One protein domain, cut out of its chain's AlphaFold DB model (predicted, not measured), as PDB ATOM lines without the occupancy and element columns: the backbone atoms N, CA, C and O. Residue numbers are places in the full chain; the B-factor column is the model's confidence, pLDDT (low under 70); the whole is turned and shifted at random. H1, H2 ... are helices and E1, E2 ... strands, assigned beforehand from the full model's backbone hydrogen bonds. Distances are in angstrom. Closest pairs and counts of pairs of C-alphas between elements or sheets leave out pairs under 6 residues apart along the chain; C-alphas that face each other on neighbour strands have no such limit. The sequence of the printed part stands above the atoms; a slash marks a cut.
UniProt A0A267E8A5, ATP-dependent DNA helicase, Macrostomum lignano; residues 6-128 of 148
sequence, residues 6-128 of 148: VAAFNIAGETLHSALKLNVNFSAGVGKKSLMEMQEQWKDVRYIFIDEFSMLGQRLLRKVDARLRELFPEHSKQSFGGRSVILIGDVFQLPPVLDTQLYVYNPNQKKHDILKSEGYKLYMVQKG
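AT A GLANCE: This is residues 6 to 128 of the 148 residues of the protein "ATP-dependent DNA helicase" of Macrostomum lignano (UniProt A0A267E8A5). What does the model look like? Helix H4 runs through the middle, meeting H3 about perpendicular at its last residues and H6 about perpendicular at its first, while short H5 packs on its later part. A small sheet of two parallel strands, E1 and E2, lies to one side of H4, and a long loop, residues 88 to 113, leads from E2 round the outside to H6. What is it made of? The printed part has 123 residues, with six named helices and two named strands in the order H1, H2, H3, E1, H4, H5, E2, H6. It is mostly helix by its named elements, which hold 59 of these residues, under half. It is compact, with a radius of gyration of the C-alphas of 14.4 A, and it spans 40 by 35 by 29 A.

HOW THE PARTS SIT: What do the first two helices meet? H1, residues 6 to 10, and H2, residues 16 to 19, touch no helix; they are only just apart from each other, their closest C-alphas being 8.3 A apart. H2 comes nearest to E1, residues 47 to 50, with the C-alphas of Leu 16 and Ile 50 at 7.7 A. Which helix is the hub? H4, residues 58 to 71, touches three helices. With residues 70 to 71 alone it touches H3, residues 32 to 42, about perpendicular at 89 degrees; the closest C-alphas are those of Gln 39 and Leu 71, 5.0 A apart. It touches H5, residues 79 to 82, closest at the C-alphas of Arg 69 and Gly 81, 4.2 A apart. How does H6 stand? H6, residues 114 to 126, touches residues 58 to 62 of H4 alone, about perpendicular at 76 degrees, with the closest C-alphas, of Arg 62 and Gly 119, 4.5 A apart. What do the backbone N and O atoms show? E1 and E2, residues 84 to 87, are parallel at 19 degrees, with N 48 and O 84 at 2.9 A and N 86 and O 48 at 2.8 A. In H1, H3, H4 and H6 every O i to N i+4 pair is within hydrogen-bond range; H2 and H5 are too short for such a pair. E1, H4, H5 and E2 form a strand-helix-strand unit, two parallel neighbour strands with helices between, and its crossover is right-handed.

IN THESE COORDINATES: Where does the first element begin? H1 begins at C-alpha 6, (26.576, 8.344, -50.294). How long are the larger elements? From first to last C-alpha H3 is 15.2 A, H4 20.2 A and H6 18.3 A; E1 is 9.8 A and E2 9.9 A. Where does the last helix end? H6 ends at C-alpha 126, (44.657, 24.040, -42.221).

THE WHOLE: How large is it? The two C-alphas farthest apart, those of Glu 40 and Asn 108, are 41.6 A apart, and the printed part has no cut. Which links are long? Those from H2 to H3, 12 residues, and from E2 to H6, 26 residues. Where is confidence low? The mean pLDDT of the printed part is 76.9, and 31 residues are under 70, among them residues 6 to 13, 22 to 29 and 107 to 112.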
ATOM      1  N   VAL A   6      26.483   9.588 -51.077       55.03
ATOM      2  CA  VAL A   6      26.576   8.344 -50.294       55.03
ATOM      3  C   VAL A   6      27.272   8.596 -48.955       55.03
ATOM      4  O   VAL A   6      26.767   8.188 -47.915       55.03
ATOM      5  N   ALA A   7      28.381   9.342 -48.956       57.72
ATOM      6  CA  ALA A   7      29.078   9.695 -47.721       57.72
ATOM      7  C   ALA A   7      28.228  10.616 -46.826       57.72
ATOM      8  O   ALA A   7      28.197  10.446 -45.611       57.72
ATOM      9  N   ALA A   8      27.469  11.546 -47.418       66.62
ATOM     10  CA  ALA A   8      26.565  12.422 -46.675       66.62
ATOM     11  C   ALA A   8      25.434  11.633 -45.999       66.62
ATOM     12  O   ALA A   8      25.163  11.851 -44.819       66.62
ATOM     13  N   PHE A   9      24.841  10.673 -46.715       52.41
ATOM     14  CA  PHE A   9      23.840   9.759 -46.168       52.41
ATOM     15  C   PHE A   9      24.388   8.958 -44.976       52.41
ATOM     16  O   PHE A   9      23.730   8.873 -43.942       52.41
ATOM     17  N   ASN A  10      25.621   8.451 -45.078       52.69
ATOM     18  CA  ASN A  10      26.248   7.650 -44.022       52.69
ATOM     19  C   ASN A  10      26.501   8.425 -42.718       52.69
ATOM     20  O   ASN A  10      26.490   7.825 -41.646       52.69
ATOM     21  N   ILE A  11      26.690   9.745 -42.785       62.38
ATOM     22  CA  ILE A  11      26.855  10.606 -41.600       62.38
ATOM     23  C   ILE A  11      25.556  11.316 -41.185       62.38
ATOM     24  O   ILE A  11      25.618  12.287 -40.430       62.38
ATOM     25  N   ALA A  12      24.399  10.885 -41.712       65.56
ATOM     26  CA  ALA A  12      23.099  11.547 -41.540       65.56
ATOM     27  C   ALA A  12      23.154  13.068 -41.805       65.56
ATOM     28  O   ALA A  12      22.512  13.868 -41.126       65.56
ATOM     29  N   GLY A  13      23.975  13.473 -42.774       66.94
ATOM     30  CA  GLY A  13      24.233  14.865 -43.112       66.94
ATOM     31  C   GLY A  13      23.919  15.176 -44.570       66.94
ATOM     32  O   GLY A  13      23.426  14.349 -45.330       66.94
ATOM     33  N   GLU A  14      24.243  16.396 -44.983       74.50
ATOM     34  CA  GLU A  14      24.078  16.841 -46.365       74.50
ATOM     35  C   GLU A  14      25.407  16.858 -47.129       74.50
ATOM     36  O   GLU A  14      26.503  16.919 -46.546       74.50
ATOM     37  N   THR A  15      25.316  16.820 -48.463       75.25
ATOM     38  CA  THR A  15      26.493  17.002 -49.317       75.25
ATOM     39  C   THR A  15      27.007  18.431 -49.211       75.25
ATOM     40  O   THR A  15      26.233  19.371 -49.040       75.25
ATOM     41  N   LEU A  16      28.314  18.612 -49.389       71.06
ATOM     42  CA  LEU A  16      28.952  19.928 -49.410       71.06
ATOM     43  C   LEU A  16      28.309  20.865 -50.446       71.06
ATOM     44  O   LEU A  16      28.167  22.062 -50.212       71.06
ATOM     45  N   HIS A  17      27.900  20.306 -51.588       69.81
ATOM     46  CA  HIS A  17      27.249  21.040 -52.667       69.81
ATOM     47  C   HIS A  17      25.840  21.500 -52.281       69.81
ATOM     48  O   HIS A  17      25.507  22.658 -52.528       69.81
ATOM     49  N   SER A  18      25.048  20.637 -51.637       71.25
ATOM     50  CA  SER A  18      23.708  20.973 -51.139       71.25
ATOM     51  C   SER A  18      23.775  21.994 -50.003       71.25
ATOM     52  O   SER A  18      23.175  23.064 -50.102       71.25
ATOM     53  N   ALA A  19      24.583  21.704 -48.980       70.50
ATOM     54  CA  ALA A  19      24.661  22.481 -47.746       70.50
ATOM     55  C   ALA A  19      25.155  23.913 -47.988       70.50
ATOM     56  O   ALA A  19      24.678  24.868 -47.382       70.50
ATOM     57  N   LEU A  20      26.099  24.079 -48.918       69.00
ATOM     58  CA  LEU A  20      26.646  25.387 -49.265       69.00
ATOM     59  C   LEU A  20      26.033  25.972 -50.540       69.00
ATOM     60  O   LEU A  20      26.508  27.014 -50.986       69.00
ATOM     61  N   LYS A  21      25.006  25.347 -51.137       70.88
ATOM     62  CA  LYS A  21      24.418  25.738 -52.436       70.88
ATOM     63  C   LYS A  21      25.504  26.058 -53.475       70.88
ATOM     64  O   LYS A  21      25.521  27.131 -54.094       70.88
ATOM     65  N   LEU A  22      26.490  25.166 -53.590       66.62
ATOM     66  CA  LEU A  22      27.583  25.293 -54.554       66.62
ATOM     67  C   LEU A  22      27.046  24.831 -55.913       66.62
ATOM     68  O   LEU A  22      27.127  23.656 -56.260       66.62
ATOM     69  N   ASN A  23      26.469  25.753 -56.684       60.78
ATOM     70  CA  ASN A  23      26.085  25.466 -58.065       60.78
ATOM     71  C   ASN A  23      27.324  25.006 -58.853       60.78
ATOM     72  O   ASN A  23      28.425  25.528 -58.646       60.78
ATOM     73  N   VAL A  24      27.142  24.076 -59.799       54.78
ATOM     74  CA  VAL A  24      28.220  23.579 -60.687       54.78
ATOM     75  C   VAL A  24      28.964  24.757 -61.340       54.78
ATOM     76  O   VAL A  24      30.196  24.800 -61.387       54.78
ATOM     77  N   ASN A  25      28.199  25.798 -61.681       50.25
ATOM     78  CA  ASN A  25      28.678  27.110 -62.087       50.25
ATOM     79  C   ASN A  25      28.651  28.076 -60.896       50.25
ATOM     80  O   ASN A  25      27.735  28.879 -60.739       50.25
ATOM     81  N   PHE A  26      29.686  28.009 -60.059       54.06
ATOM     82  CA  PHE A  26      29.885  28.891 -58.897       54.06
ATOM     83  C   PHE A  26      29.977  30.395 -59.252       54.06
ATOM     84  O   PHE A  26      30.066  31.237 -58.367       54.06
ATOM     85  N   SER A  27      29.979  30.735 -60.544       50.94
ATOM     86  CA  SER A  27      29.882  32.097 -61.077       50.94
ATOM     87  C   SER A  27      28.503  32.728 -60.871       50.94
ATOM     88  O   SER A  27      28.404  33.947 -60.756       50.94
ATOM     89  N   ALA A  28      27.445  31.919 -60.790       54.78
ATOM     90  CA  ALA A  28      26.125  32.381 -60.392       54.78
ATOM     91  C   ALA A  28      26.073  32.394 -58.859       54.78
ATOM     92  O   ALA A  28      25.815  31.367 -58.227       54.78
ATOM     93  N   GLY A  29      26.403  33.541 -58.260       61.81
ATOM     94  CA  GLY A  29      26.293  33.754 -56.816       61.81
ATOM     95  C   GLY A  29      24.897  33.413 -56.278       61.81
ATOM     96  O   GLY A  29      23.919  33.331 -57.021       61.81
ATOM     97  N   VAL A  30      24.792  33.202 -54.965       73.69
ATOM     98  CA  VAL A  30      23.494  32.960 -54.319       73.69
ATOM     99  C   VAL A  30      22.730  34.280 -54.218       73.69
ATOM    100  O   VAL A  30      23.292  35.308 -53.844       73.69
ATOM    101  N   GLY A  31      21.437  34.268 -54.557       79.38
ATOM    102  CA  GLY A  31      20.587  35.450 -54.425       79.38
ATOM    103  C   GLY A  31      20.539  35.950 -52.976       79.38
ATOM    104  O   GLY A  31      20.485  35.143 -52.049       79.38
ATOM    105  N   LYS A  32      20.513  37.276 -52.774       80.00
ATOM    106  CA  LYS A  32      20.605  37.915 -51.442       80.00
ATOM    107  C   LYS A  32      19.671  37.303 -50.391       80.00
ATOM    108  O   LYS A  32      20.107  37.045 -49.278       80.00
ATOM    109  N   LYS A  33      18.415  37.027 -50.760       81.19
ATOM    110  CA  LYS A  33      17.423  36.421 -49.859       81.19
ATOM    111  C   LYS A  33      17.856  35.032 -49.373       81.19
ATOM    112  O   LYS A  33      17.881  34.784 -48.177       81.19
ATOM    113  N   SER A  34      18.272  34.164 -50.295       81.56
ATOM    114  CA  SER A  34      18.764  32.830 -49.940       81.56
ATOM    115  C   SER A  34      20.062  32.892 -49.140       81.56
ATOM    116  O   SER A  34      20.313  31.981 -48.362       81.56
ATOM    117  N   LEU A  35      20.910  33.902 -49.354       83.62
ATOM    118  CA  LEU A  35      22.124  34.062 -48.558       83.62
ATOM    119  C   LEU A  35      21.776  34.418 -47.107       83.62
ATOM    120  O   LEU A  35      22.318  33.796 -46.204       83.62
ATOM    121  N   MET A  36      20.840  35.344 -46.886       83.50
ATOM    122  CA  MET A  36      20.373  35.712 -45.541       83.50
ATOM    123  C   MET A  36      19.743  34.528 -44.799       83.50
ATOM    124  O   MET A  36      20.045  34.303 -43.633       83.50
ATOM    125  N   GLU A  37      18.915  33.732 -45.482       85.12
ATOM    126  CA  GLU A  37      18.340  32.509 -44.903       85.12
ATOM    127  C   GLU A  37      19.434  31.516 -44.479       85.12
ATOM    128  O   GLU A  37      19.369  30.946 -43.392       85.12
ATOM    129  N   MET A  38      20.474  31.344 -45.302       81.56
ATOM    130  CA  MET A  38      21.606  30.481 -44.956       81.56
ATOM    131  C   MET A  38      22.436  31.049 -43.800       81.56
ATOM    132  O   MET A  38      22.873  30.283 -42.950       81.56
ATOM    133  N   GLN A  39      22.652  32.366 -43.744       87.94
ATOM    134  CA  GLN A  39      23.359  33.010 -42.633       87.94
ATOM    135  C   GLN A  39      22.648  32.744 -41.302       87.94
ATOM    136  O   GLN A  39      23.295  32.353 -40.336       87.94
ATOM    137  N   GLU A  40      21.319  32.865 -41.272       85.06
ATOM    138  CA  GLU A  40      20.526  32.567 -40.076       85.06
ATOM    139  C   GLU A  40      20.617  31.086 -39.684       85.06
ATOM    140  O   GLU A  40      20.810  30.761 -38.516       85.06
ATOM    141  N   GLN A  41      20.547  30.177 -40.664       82.56
ATOM    142  CA  GLN A  41      20.692  28.737 -40.426       82.56
ATOM    143  C   GLN A  41      22.082  28.352 -39.898       82.56
ATOM    144  O   GLN A  41      22.210  27.398 -39.133       82.56
ATOM    145  N   TRP A  42      23.128  29.068 -40.314       85.62
ATOM    146  CA  TRP A  42      24.520  28.730 -40.014       85.62
ATOM    147  C   TRP A  42      25.128  29.540 -38.867       85.62
ATOM    148  O   TRP A  42      26.262  29.258 -38.480       85.62
ATOM    149  N   LYS A  43      24.399  30.508 -38.297       85.25
ATOM    150  CA  LYS A  43      24.922  31.481 -37.322       85.25
ATOM    151  C   LYS A  43      25.677  30.852 -36.142       85.25
ATOM    152  O   LYS A  43      26.722  31.358 -35.739       85.25
ATOM    153  N   ASP A  44      25.199  29.710 -35.645       83.62
ATOM    154  CA  ASP A  44      25.753  29.027 -34.467       83.62
ATOM    155  C   ASP A  44      26.770  27.925 -34.822       83.62
ATOM    156  O   ASP A  44      27.373  27.299 -33.941       83.62
ATOM    157  N   VAL A  45      27.008  27.683 -36.115       85.75
ATOM    158  CA  VAL A  45      27.954  26.663 -36.577       85.75
ATOM    159  C   VAL A  45      29.375  27.117 -36.256       85.75
ATOM    160  O   VAL A  45      29.831  28.173 -36.688       85.75
ATOM    161  N   ARG A  46      30.115  26.302 -35.499       86.75
ATOM    162  CA  ARG A  46      31.534  26.551 -35.164       86.75
ATOM    163  C   ARG A  46      32.490  25.554 -35.807       86.75
ATOM    164  O   ARG A  46      33.602  25.928 -36.179       86.75
ATOM    165  N   TYR A  47      32.034  24.315 -35.972       85.19
ATOM    166  CA  TYR A  47      32.817  23.212 -36.512       85.19
ATOM    167  C   TYR A  47      32.170  22.666 -37.777       85.19
ATOM    168  O   TYR A  47      30.959  22.458 -37.829       85.19
ATOM    169  N   ILE A  48      32.995  22.426 -38.790       86.12
ATOM    170  CA  ILE A  48      32.580  21.886 -40.081       86.12
ATOM    171  C   ILE A  48      33.374  20.616 -40.335       86.12
ATOM    172  O   ILE A  48      34.563  20.667 -40.631       86.12
ATOM    173  N   PHE A  49      32.705  19.473 -40.248       82.94
ATOM    174  CA  PHE A  49      33.282  18.190 -40.629       82.94
ATOM    175  C   PHE A  49      33.047  17.955 -42.118       82.94
ATOM    176  O   PHE A  49      31.894  18.009 -42.570       82.94
ATOM    177  N   ILE A  50      34.128  17.710 -42.858       82.25
ATOM    178  CA  ILE A  50      34.084  17.316 -44.264       82.25
ATOM    179  C   ILE A  50      34.670  15.918 -44.390       82.25
ATOM    180  O   ILE A  50      35.883  15.745 -44.278       82.25
ATOM    181  N   ASP A  51      33.789  14.953 -44.618       78.50
ATOM    182  CA  ASP A  51      34.158  13.566 -44.874       78.50
ATOM    183  C   ASP A  51      34.502  13.325 -46.354       78.50
ATOM    184  O   ASP A  51      34.049  14.060 -47.244       78.50
ATOM    185  N   GLU A  52      35.312  12.298 -46.599       78.81
ATOM    186  CA  GLU A  52      35.908  11.942 -47.890       78.81
ATOM    187  C   GLU A  52      36.656  13.108 -48.558       78.81
ATOM    188  O   GLU A  52      36.414  13.481 -49.716       78.81
ATOM    189  N   PHE A  53      37.586  13.717 -47.808       79.38
ATOM    190  CA  PHE A  53      38.381  14.851 -48.289       79.38
ATOM    191  C   PHE A  53      39.320  14.501 -49.453       79.38
ATOM    192  O   PHE A  53      39.751  15.404 -50.173       79.38
ATOM    193  N   SER A  54      39.638  13.219 -49.648       71.12
ATOM    194  CA  SER A  54      40.425  12.732 -50.785       71.12
ATOM    195  C   SER A  54      39.771  13.100 -52.112       71.12
ATOM    196  O   SER A  54      40.474  13.477 -53.040       71.12
ATOM    197  N   MET A  55      38.436  13.125 -52.164       73.06
ATOM    198  CA  MET A  55      37.648  13.533 -53.328       73.06
ATOM    199  C   MET A  55      37.443  15.053 -53.437       73.06
ATOM    200  O   MET A  55      36.792  15.525 -54.374       73.06
ATOM    201  N   LEU A  56      37.986  15.853 -52.513       78.38
ATOM    202  CA  LEU A  56      37.962  17.309 -52.619       78.38
ATOM    203  C   LEU A  56      39.134  17.794 -53.465       78.38
ATOM    204  O   LEU A  56      40.302  17.514 -53.202       78.38
ATOM    205  N   GLY A  57      38.812  18.588 -54.476       83.00
ATOM    206  CA  GLY A  57      39.803  19.296 -55.264       83.00
ATOM    207  C   GLY A  57      40.185  20.653 -54.674       83.00
ATOM    208  O   GLY A  57      39.416  21.274 -53.930       83.00
ATOM    209  N   GLN A  58      41.358  21.163 -55.056       84.31
ATOM    210  CA  GLN A  58      41.837  22.492 -54.656       84.31
ATOM    211  C   GLN A  58      40.845  23.612 -55.013       84.31
ATOM    212  O   GLN A  58      40.614  24.510 -54.201       84.31
ATOM    213  N   ARG A  59      40.193  23.560 -56.184       83.12
ATOM    214  CA  ARG A  59      39.221  24.600 -56.572       83.12
ATOM    215  C   ARG A  59      37.959  24.522 -55.736       83.12
ATOM    216  O   ARG A  59      37.415  25.561 -55.369       83.12
ATOM    217  N   LEU A  60      37.496  23.311 -55.437       81.50
ATOM    218  CA  LEU A  60      36.314  23.117 -54.607       81.50
ATOM    219  C   LEU A  60      36.550  23.654 -53.194       81.50
ATOM    220  O   LEU A  60      35.726  24.418 -52.700       81.50
ATOM    221  N   LEU A  61      37.704  23.362 -52.588       85.62
ATOM    222  CA  LEU A  61      38.042  23.893 -51.266       85.62
ATOM    223  C   LEU A  61      38.095  25.429 -51.257       85.62
ATOM    224  O   LEU A  61      37.590  26.061 -50.331       85.62
ATOM    225  N   ARG A  62      38.630  26.051 -52.316       87.06
ATOM    226  CA  ARG A  62      38.614  27.516 -52.445       87.06
ATOM    227  C   ARG A  62      37.194  28.082 -52.541       87.06
ATOM    228  O   ARG A  62      36.925  29.130 -51.951       87.06
ATOM    229  N   LYS A  63      36.294  27.416 -53.272       85.25
ATOM    230  CA  LYS A  63      34.873  27.804 -53.372       85.25
ATOM    231  C   LYS A  63      34.155  27.676 -52.028       85.25
ATOM    232  O   LYS A  63      33.375  28.552 -51.670       85.25
ATOM    233  N   VAL A  64      34.462  26.626 -51.268       86.06
ATOM    234  CA  VAL A  64      33.943  26.412 -49.909       86.06
ATOM    235  C   VAL A  64      34.373  27.546 -48.987       86.06
ATOM    236  O   VAL A  64      33.528  28.159 -48.345       86.06
ATOM    237  N   ASP A  65      35.663  27.892 -48.982       89.50
ATOM    238  CA  ASP A  65      36.175  29.035 -48.219       89.50
ATOM    239  C   ASP A  65      35.493  30.355 -48.622       89.50
ATOM    240  O   ASP A  65      35.092  31.117 -47.746       89.50
ATOM    241  N   ALA A  66      35.286  30.602 -49.923       88.00
ATOM    242  CA  ALA A  66      34.553  31.783 -50.390       88.00
ATOM    243  C   ALA A  66      33.138  31.842 -49.799       88.00
ATOM    244  O   ALA A  66      32.759  32.855 -49.216       88.00
ATOM    245  N   ARG A  67      32.380  30.744 -49.911       88.06
ATOM    246  CA  ARG A  67      31.000  30.680 -49.419       88.06
ATOM    247  C   ARG A  67      30.927  30.836 -47.906       88.06
ATOM    248  O   ARG A  67      30.057  31.541 -47.421       88.06
ATOM    249  N   LEU A  68      31.846  30.233 -47.156       88.75
ATOM    250  CA  LEU A  68      31.867  30.380 -45.701       88.75
ATOM    251  C   LEU A  68      32.162  31.825 -45.282       88.75
ATOM    252  O   LEU A  68      31.540  32.326 -44.355       88.75
ATOM    253  N   ARG A  69      33.028  32.548 -45.999       90.62
ATOM    254  CA  ARG A  69      33.241  33.985 -45.747       90.62
ATOM    255  C   ARG A  69      32.014  34.840 -46.072       90.62
ATOM    256  O   ARG A  69      31.815  35.860 -45.423       90.62
ATOM    257  N   GLU A  70      31.205  34.440 -47.056       88.94
ATOM    258  CA  GLU A  70      29.909  35.078 -47.345       88.94
ATOM    259  C   GLU A  70      28.871  34.782 -46.250       88.94
ATOM    260  O   GLU A  70      28.070  35.652 -45.912       88.94
ATOM    261  N   LEU A  71      28.890  33.574 -45.677       87.81
ATOM    262  CA  LEU A  71      27.996  33.175 -44.585       87.81
ATOM    263  C   LEU A  71      28.368  33.810 -43.237       87.81
ATOM    264  O   LEU A  71      27.490  34.028 -42.412       87.81
ATOM    265  N   PHE A  72      29.640  34.145 -43.030       90.00
ATOM    266  CA  PHE A  72      30.152  34.748 -41.795       90.00
ATOM    267  C   PHE A  72      30.873  36.068 -42.106       90.00
ATOM    268  O   PHE A  72      32.108  36.134 -42.037       90.00
ATOM    269  N   PRO A  73      30.142  37.124 -42.514       89.19
ATOM    270  CA  PRO A  73      30.736  38.383 -42.964       89.19
ATOM    271  C   PRO A  73      31.622  39.047 -41.898       89.19
ATOM    272  O   PRO A  73      32.650  39.645 -42.232       89.19
ATOM    273  N   GLU A  74      31.283  38.878 -40.621       91.00
ATOM    274  CA  GLU A  74      32.043  39.359 -39.466       91.00
ATOM    275  C   GLU A  74      33.424  38.688 -39.331       91.00
ATOM    276  O   GLU A  74      34.354  39.276 -38.778       91.00
ATOM    277  N   HIS A  75      33.603  37.513 -39.942       90.44
ATOM    278  CA  HIS A  75      34.861  36.765 -40.007       90.44
ATOM    279  C   HIS A  75      35.395  36.603 -41.441       90.44
ATOM    280  O   HIS A  75      36.265  35.769 -41.692       90.44
ATOM    281  N   SER A  76      34.934  37.416 -42.395       88.62
ATOM    282  CA  SER A  76      35.256  37.290 -43.832       88.62
ATOM    283  C   SER A  76      36.754  37.349 -44.184       88.62
ATOM    284  O   SER A  76      37.177  36.868 -45.241       88.62
ATOM    285  N   LYS A  77      37.584  37.926 -43.307       88.19
ATOM    286  CA  LYS A  77      39.051  37.985 -43.460       88.19
ATOM    287  C   LYS A  77      39.763  36.712 -42.997       88.19
ATOM    288  O   LYS A  77      40.921  36.511 -43.351       88.19
ATOM    289  N   GLN A  78      39.094  35.875 -42.211       88.44
ATOM    290  CA  GLN A  78      39.641  34.626 -41.698       88.44
ATOM    291  C   GLN A  78      39.339  33.486 -42.676       88.44
ATOM    292  O   GLN A  78      38.304  33.484 -43.348       88.44
ATOM    293  N   SER A  79      40.237  32.503 -42.756       88.19
ATOM    294  CA  SER A  79      39.973  31.279 -43.521       88.19
ATOM    295  C   SER A  79      38.676  30.630 -43.042       88.19
ATOM    296  O   SER A  79      38.390  30.613 -41.845       88.19
ATOM    297  N   PHE A  80      37.885  30.125 -43.987       88.81
ATOM    298  CA  PHE A  80      36.608  29.457 -43.734       88.81
ATOM    299  C   PHE A  80      35.609  30.284 -42.902       88.81
ATOM    300  O   PHE A  80      34.792  29.713 -42.184       88.81
ATOM    301  N   GLY A  81      35.667  31.621 -42.958       89.81
ATOM    302  CA  GLY A  81      34.759  32.480 -42.184       89.81
ATOM    303  C   GLY A  81      34.925  32.316 -40.667       89.81
ATOM    304  O   GLY A  81      33.948  32.347 -39.917       89.81
ATOM    305  N   GLY A  82      36.156  32.053 -40.213       89.44
ATOM    306  CA  GLY A  82      36.479  31.851 -38.796       89.44
ATOM    307  C   GLY A  82      35.975  30.523 -38.221       89.44
ATOM    308  O   GLY A  82      35.997  30.331 -37.007       89.44
ATOM    309  N   ARG A  83      35.499  29.602 -39.069       89.88
ATOM    310  CA  ARG A  83      35.024  28.281 -38.647       89.88
ATOM    311  C   ARG A  83      36.162  27.271 -38.628       89.88
ATOM    312  O   ARG A  83      37.036  27.274 -39.492       89.88
ATOM    313  N   SER A  84      36.111  26.354 -37.668       88.06
ATOM    314  CA  SER A  84      37.051  25.237 -37.597       88.06
ATOM    315  C   SER A  84      36.614  24.134 -38.556       88.06
ATOM    316  O   SER A  84      35.640  23.427 -38.298       88.06
ATOM    317  N   VAL A  85      37.323  23.988 -39.673       86.69
ATOM    318  CA  VAL A  85      37.079  22.910 -40.640       86.69
ATOM    319  C   VAL A  85      37.909  21.689 -40.257       86.69
ATOM    320  O   VAL A  85      39.097  21.808 -39.989       86.69
ATOM    321  N   ILE A  86      37.302  20.508 -40.228       85.50
ATOM    322  CA  ILE A  86      37.957  19.233 -39.927       85.50
ATOM    323  C   ILE A  86      37.771  18.336 -41.148       85.50
ATOM    324  O   ILE A  86      36.647  18.005 -41.519       85.50
ATOM    325  N   LEU A  87      38.885  17.987 -41.793       84.44
ATOM    326  CA  LEU A  87      38.911  17.131 -42.977       84.44
ATOM    327  C   LEU A  87      39.135  15.680 -42.544       84.44
ATOM    328  O   LEU A  87      40.139  15.387 -41.893       84.44
ATOM    329  N   ILE A  88      38.213  14.798 -42.915       82.19
ATOM    330  CA  ILE A  88      38.227  13.361 -42.619       82.19
ATOM    331  C   ILE A  88      38.139  12.612 -43.949       82.19
ATOM    332  O   ILE A  88      37.558  13.110 -44.913       82.19
ATOM    333  N   GLY A  89      38.798  11.463 -44.041       77.38
ATOM    334  CA  GLY A  89      38.758  10.608 -45.224       77.38
ATOM    335  C   GLY A  89      40.072   9.880 -45.450       77.38
ATOM    336  O   GLY A  89      41.085  10.163 -44.801       77.38
ATOM    337  N   ASP A  90      40.048   8.953 -46.397       74.25
ATOM    338  CA  ASP A  90      41.200   8.137 -46.755       74.25
ATOM    339  C   ASP A  90      41.798   8.606 -48.089       74.25
ATOM    340  O   ASP A  90      41.136   8.634 -49.127       74.25
ATOM    341  N   VAL A  91      43.078   8.986 -48.059       65.62
ATOM    342  CA  VAL A  91      43.837   9.455 -49.231       65.62
ATOM    343  C   VAL A  91      44.167   8.346 -50.231       65.62
ATOM    344  O   VAL A  91      44.603   8.658 -51.338       65.62
ATOM    345  N   PHE A  92      43.980   7.079 -49.857       66.19
ATOM    346  CA  PHE A  92      44.149   5.925 -50.742       66.19
ATOM    347  C   PHE A  92      42.864   5.545 -51.490       66.19
ATOM    348  O   PHE A  92      42.907   4.695 -52.380       66.19
ATOM    349  N   GLN A  93      41.737   6.191 -51.173       67.12
ATOM    350  CA  GLN A  93      40.508   6.093 -51.959       67.12
ATOM    351  C   GLN A  93      40.572   6.950 -53.242       67.12
ATOM    352  O   GLN A  93      41.586   7.574 -53.560       67.12
ATOM    353  N   LEU A  94      39.486   6.940 -54.027       65.00
ATOM    354  CA  LEU A  94      39.413   7.563 -55.352       65.00
ATOM    355  C   LEU A  94      39.830   9.051 -55.341       65.00
ATOM    356  O   LEU A  94      39.362   9.821 -54.499       65.00
ATOM    357  N   PRO A  95      40.653   9.497 -56.312       70.19
ATOM    358  CA  PRO A  95      41.005  10.905 -56.456       70.19
ATOM    359  C   PRO A  95      39.793  11.752 -56.904       70.19
ATOM    360  O   PRO A  95      38.841  11.230 -57.490       70.19
ATOM    361  N   PRO A  96      39.830  13.084 -56.702       70.25
ATOM    362  CA  PRO A  96      38.798  14.000 -57.155       70.25
ATOM    363  C   PRO A  96      38.651  13.925 -58.675       70.25
ATOM    364  O   PRO A  96      39.628  13.987 -59.427       70.25
ATOM    365  N   VAL A  97      37.406  13.854 -59.133       66.62
ATOM    366  CA  VAL A  97      37.069  13.833 -60.557       66.62
ATOM    367  C   VAL A  97      37.289  15.238 -61.135       66.62
ATOM    368  O   VAL A  97      36.686  16.204 -60.674       66.62
ATOM    369  N   LEU A  98      38.165  15.359 -62.142       68.62
ATOM    370  CA  LEU A  98      38.458  16.600 -62.892       68.62
ATOM    371  C   LEU A  98      39.121  17.750 -62.095       68.62
ATOM    372  O   LEU A  98      39.204  18.880 -62.593       68.62
ATOM    373  N   ASP A  99      39.651  17.502 -60.894       71.25
ATOM    374  CA  ASP A  99      40.410  18.501 -60.129       71.25
ATOM    375  C   ASP A  99      41.728  17.953 -59.560       71.25
ATOM    376  O   ASP A  99      41.997  16.757 -59.593       71.25
ATOM    377  N   THR A 100      42.596  18.847 -59.088       79.50
ATOM    378  CA  THR A 100      43.858  18.474 -58.436       79.50
ATOM    379  C   THR A 100      43.616  18.213 -56.953       79.50
ATOM    380  O   THR A 100      42.956  19.011 -56.287       79.50
ATOM    381  N   GLN A 101      44.168  17.109 -56.444       80.81
ATOM    382  CA  GLN A 101      44.083  16.705 -55.039       80.81
ATOM    383  C   GLN A 101      44.653  17.787 -54.112       80.81
ATOM    384  O   GLN A 101      45.641  18.451 -54.441       80.81
ATOM    385  N   LEU A 102      44.076  17.931 -52.917       80.06
ATOM    386  CA  LEU A 102      44.512  18.939 -51.941       80.06
ATOM    387  C   LEU A 102      45.981  18.806 -51.525       80.06
ATOM    388  O   LEU A 102      46.641  19.812 -51.297       80.06
ATOM    389  N   TYR A 103      46.503  17.583 -51.468       75.69
ATOM    390  CA  TYR A 103      47.867  17.287 -51.026       75.69
ATOM    391  C   TYR A 103      48.905  17.261 -52.158       75.69
ATOM    392  O   TYR A 103      50.086  17.039 -51.895       75.69
ATOM    393  N   VAL A 104      48.500  17.487 -53.411       79.69
ATOM    394  CA  VAL A 104      49.425  17.499 -54.550       79.69
ATOM    395  C   VAL A 104      49.954  18.910 -54.778       79.69
ATOM    396  O   VAL A 104      49.220  19.815 -55.176       79.69
ATOM    397  N   TYR A 105      51.259  19.081 -54.568       75.38
ATOM    398  CA  TYR A 105      51.979  20.279 -54.979       75.38
ATOM    399  C   TYR A 105      52.333  20.199 -56.467       75.38
ATOM    400  O   TYR A 105      52.979  19.247 -56.904       75.38
ATOM    401  N   ASN A 106      51.949  21.211 -57.243       71.56
ATOM    402  CA  ASN A 106      52.348  21.334 -58.642       71.56
ATOM    403  C   ASN A 106      53.154  22.634 -58.848       71.56
ATOM    404  O   ASN A 106      52.558  23.713 -58.894       71.56
ATOM    405  N   PRO A 107      54.492  22.562 -58.997       63.84
ATOM    406  CA  PRO A 107      55.331  23.747 -59.204       63.84
ATOM    407  C   PRO A 107      55.096  24.422 -60.564       63.84
ATOM    408  O   PRO A 107      55.358  25.611 -60.710       63.84
ATOM    409  N   ASN A 108      54.560  23.684 -61.544       63.06
ATOM    410  CA  ASN A 108      54.279  24.160 -62.902       63.06
ATOM    411  C   ASN A 108      52.820  24.598 -63.081       63.06
ATOM    412  O   ASN A 108      52.348  24.787 -64.208       63.06
ATOM    413  N   GLN A 109      52.070  24.722 -61.986       64.69
ATOM    414  CA  GLN A 109      50.686  25.152 -62.033       64.69
ATOM    415  C   GLN A 109      50.632  26.562 -62.621       64.69
ATOM    416  O   GLN A 109      51.140  27.517 -62.033       64.69
ATOM    417  N   LYS A 110      50.062  26.679 -63.829       57.38
ATOM    418  CA  LYS A 110      50.010  27.947 -64.561       57.38
ATOM    419  C   LYS A 110      49.442  29.030 -63.644       57.38
ATOM    420  O   LYS A 110      48.396  28.831 -63.030       57.38
ATOM    421  N   LYS A 111      50.097  30.195 -63.625       52.06
ATOM    422  CA  LYS A 111      49.714  31.394 -62.850       52.06
ATOM    423  C   LYS A 111      48.236  31.798 -63.032       52.06
ATOM    424  O   LYS A 111      47.682  32.485 -62.183       52.06
ATOM    425  N   HIS A 112      47.608  31.343 -64.119       52.91
ATOM    426  CA  HIS A 112      46.200  31.554 -64.447       52.91
ATOM    427  C   HIS A 112      45.195  30.711 -63.637       52.91
ATOM    428  O   HIS A 112      44.026  31.084 -63.611       52.91
ATOM    429  N   ASP A 113      45.587  29.628 -62.949       74.81
ATOM    430  CA  ASP A 113      44.660  28.867 -62.084       74.81
ATOM    431  C   ASP A 113      44.786  29.304 -60.614       74.81
ATOM    432  O   ASP A 113      45.235  28.561 -59.734       74.81
ATOM    433  N   ILE A 114      44.417  30.567 -60.372       77.69
ATOM    434  CA  ILE A 114      44.444  31.226 -59.054       77.69
ATOM    435  C   ILE A 114      43.603  30.442 -58.037       77.69
ATOM    436  O   ILE A 114      43.963  30.335 -56.870       77.69
ATOM    437  N   LEU A 115      42.493  29.844 -58.475       78.75
ATOM    438  CA  LEU A 115      41.608  29.091 -57.589       78.75
ATOM    439  C   LEU A 115      42.296  27.858 -57.007       78.75
ATOM    440  O   LEU A 115      42.164  27.602 -55.810       78.75
ATOM    441  N   LYS A 116      43.049  27.112 -57.825       80.12
ATOM    442  CA  LYS A 116      43.814  25.970 -57.324       80.12
ATOM    443  C   LYS A 116      44.929  26.397 -56.372       80.12
ATOM    444  O   LYS A 116      45.095  25.786 -55.322       80.12
ATOM    445  N   SER A 117      45.687  27.442 -56.711       80.75
ATOM    446  CA  SER A 117      46.818  27.868 -55.874       80.75
ATOM    447  C   SER A 117      46.357  28.390 -54.512       80.75
ATOM    448  O   SER A 117      46.941  28.028 -53.491       80.75
ATOM    449  N   GLU A 118      45.272  29.163 -54.468       83.44
ATOM    450  CA  GLU A 118      44.658  29.617 -53.217       83.44
ATOM    451  C   GLU A 118      44.034  28.456 -52.429       83.44
ATOM    452  O   GLU A 118      44.184  28.389 -51.211       83.44
ATOM    453  N   GLY A 119      43.407  27.493 -53.111       83.06
ATOM    454  CA  GLY A 119      42.906  26.268 -52.486       83.06
ATOM    455  C   GLY A 119      44.002  25.436 -51.818       83.06
ATOM    456  O   GLY A 119      43.851  25.015 -50.673       83.06
ATOM    457  N   TYR A 120      45.138  25.249 -52.495       84.31
ATOM    458  CA  TYR A 120      46.301  24.560 -51.930       84.31
ATOM    459  C   TYR A 120      46.874  25.300 -50.713       84.31
ATOM    460  O   TYR A 120      47.146  24.686 -49.682       84.31
ATOM    461  N   LYS A 121      47.015  26.631 -50.787       84.50
ATOM    462  CA  LYS A 121      47.467  27.444 -49.644       84.50
ATOM    463  C   LYS A 121      46.540  27.295 -48.437       84.50
ATOM    464  O   LYS A 121      47.029  27.116 -47.325       84.50
ATOM    465  N   LEU A 122      45.223  27.330 -48.651       85.06
ATOM    466  CA  LEU A 122      44.229  27.119 -47.594       85.06
ATOM    467  C   LEU A 122      44.395  25.748 -46.928       85.06
ATOM    468  O   LEU A 122      44.390  25.660 -45.702       85.06
ATOM    469  N   TYR A 123      44.617  24.692 -47.715       84.00
ATOM    470  CA  TYR A 123      44.910  23.361 -47.182       84.00
ATOM    471  C   TYR A 123      46.195  23.333 -46.332       84.00
ATOM    472  O   TYR A 123      46.216  22.728 -45.259       84.00
ATOM    473  N   MET A 124      47.251  24.034 -46.751       82.81
ATOM    474  CA  MET A 124      48.503  24.120 -45.986       82.81
ATOM    475  C   MET A 124      48.344  24.879 -44.660       82.81
ATOM    476  O   MET A 124      48.916  24.463 -43.650       82.81
ATOM    477  N   VAL A 125      47.547  25.953 -44.644       83.06
ATOM    478  CA  VAL A 125      47.175  26.676 -43.413       83.06
ATOM    479  C   VAL A 125      46.416  25.750 -42.468       83.06
ATOM    480  O   VAL A 125      46.761  25.660 -41.293       83.06
ATOM    481  N   GLN A 126      45.445  25.001 -42.992       78.88
ATOM    482  CA  GLN A 126      44.657  24.040 -42.221       78.88
ATOM    483  C   GLN A 126      45.521  22.942 -41.580       78.88
ATOM    484  O   GLN A 126      45.234  22.494 -40.473       78.88
ATOM    485  N   LYS A 127      46.593  22.511 -42.254       75.88
ATOM    486  CA  LYS A 127      47.561  21.540 -41.721       75.88
ATOM    487  C   LYS A 127      48.486  22.109 -40.636       75.88
ATOM    488  O   LYS A 127      49.292  21.356 -40.102       75.88
ATOM    489  N   GLY A 128      48.410  23.406 -40.327       67.12
ATOM    490  CA  GLY A 128      49.326  24.069 -39.395       67.12
ATOM    491  C   GLY A 128      50.731  24.299 -39.964       67.12
ATOM    492  O   GLY A 128      51.626  24.710 -39.237       67.12
TER     493      GLY A 128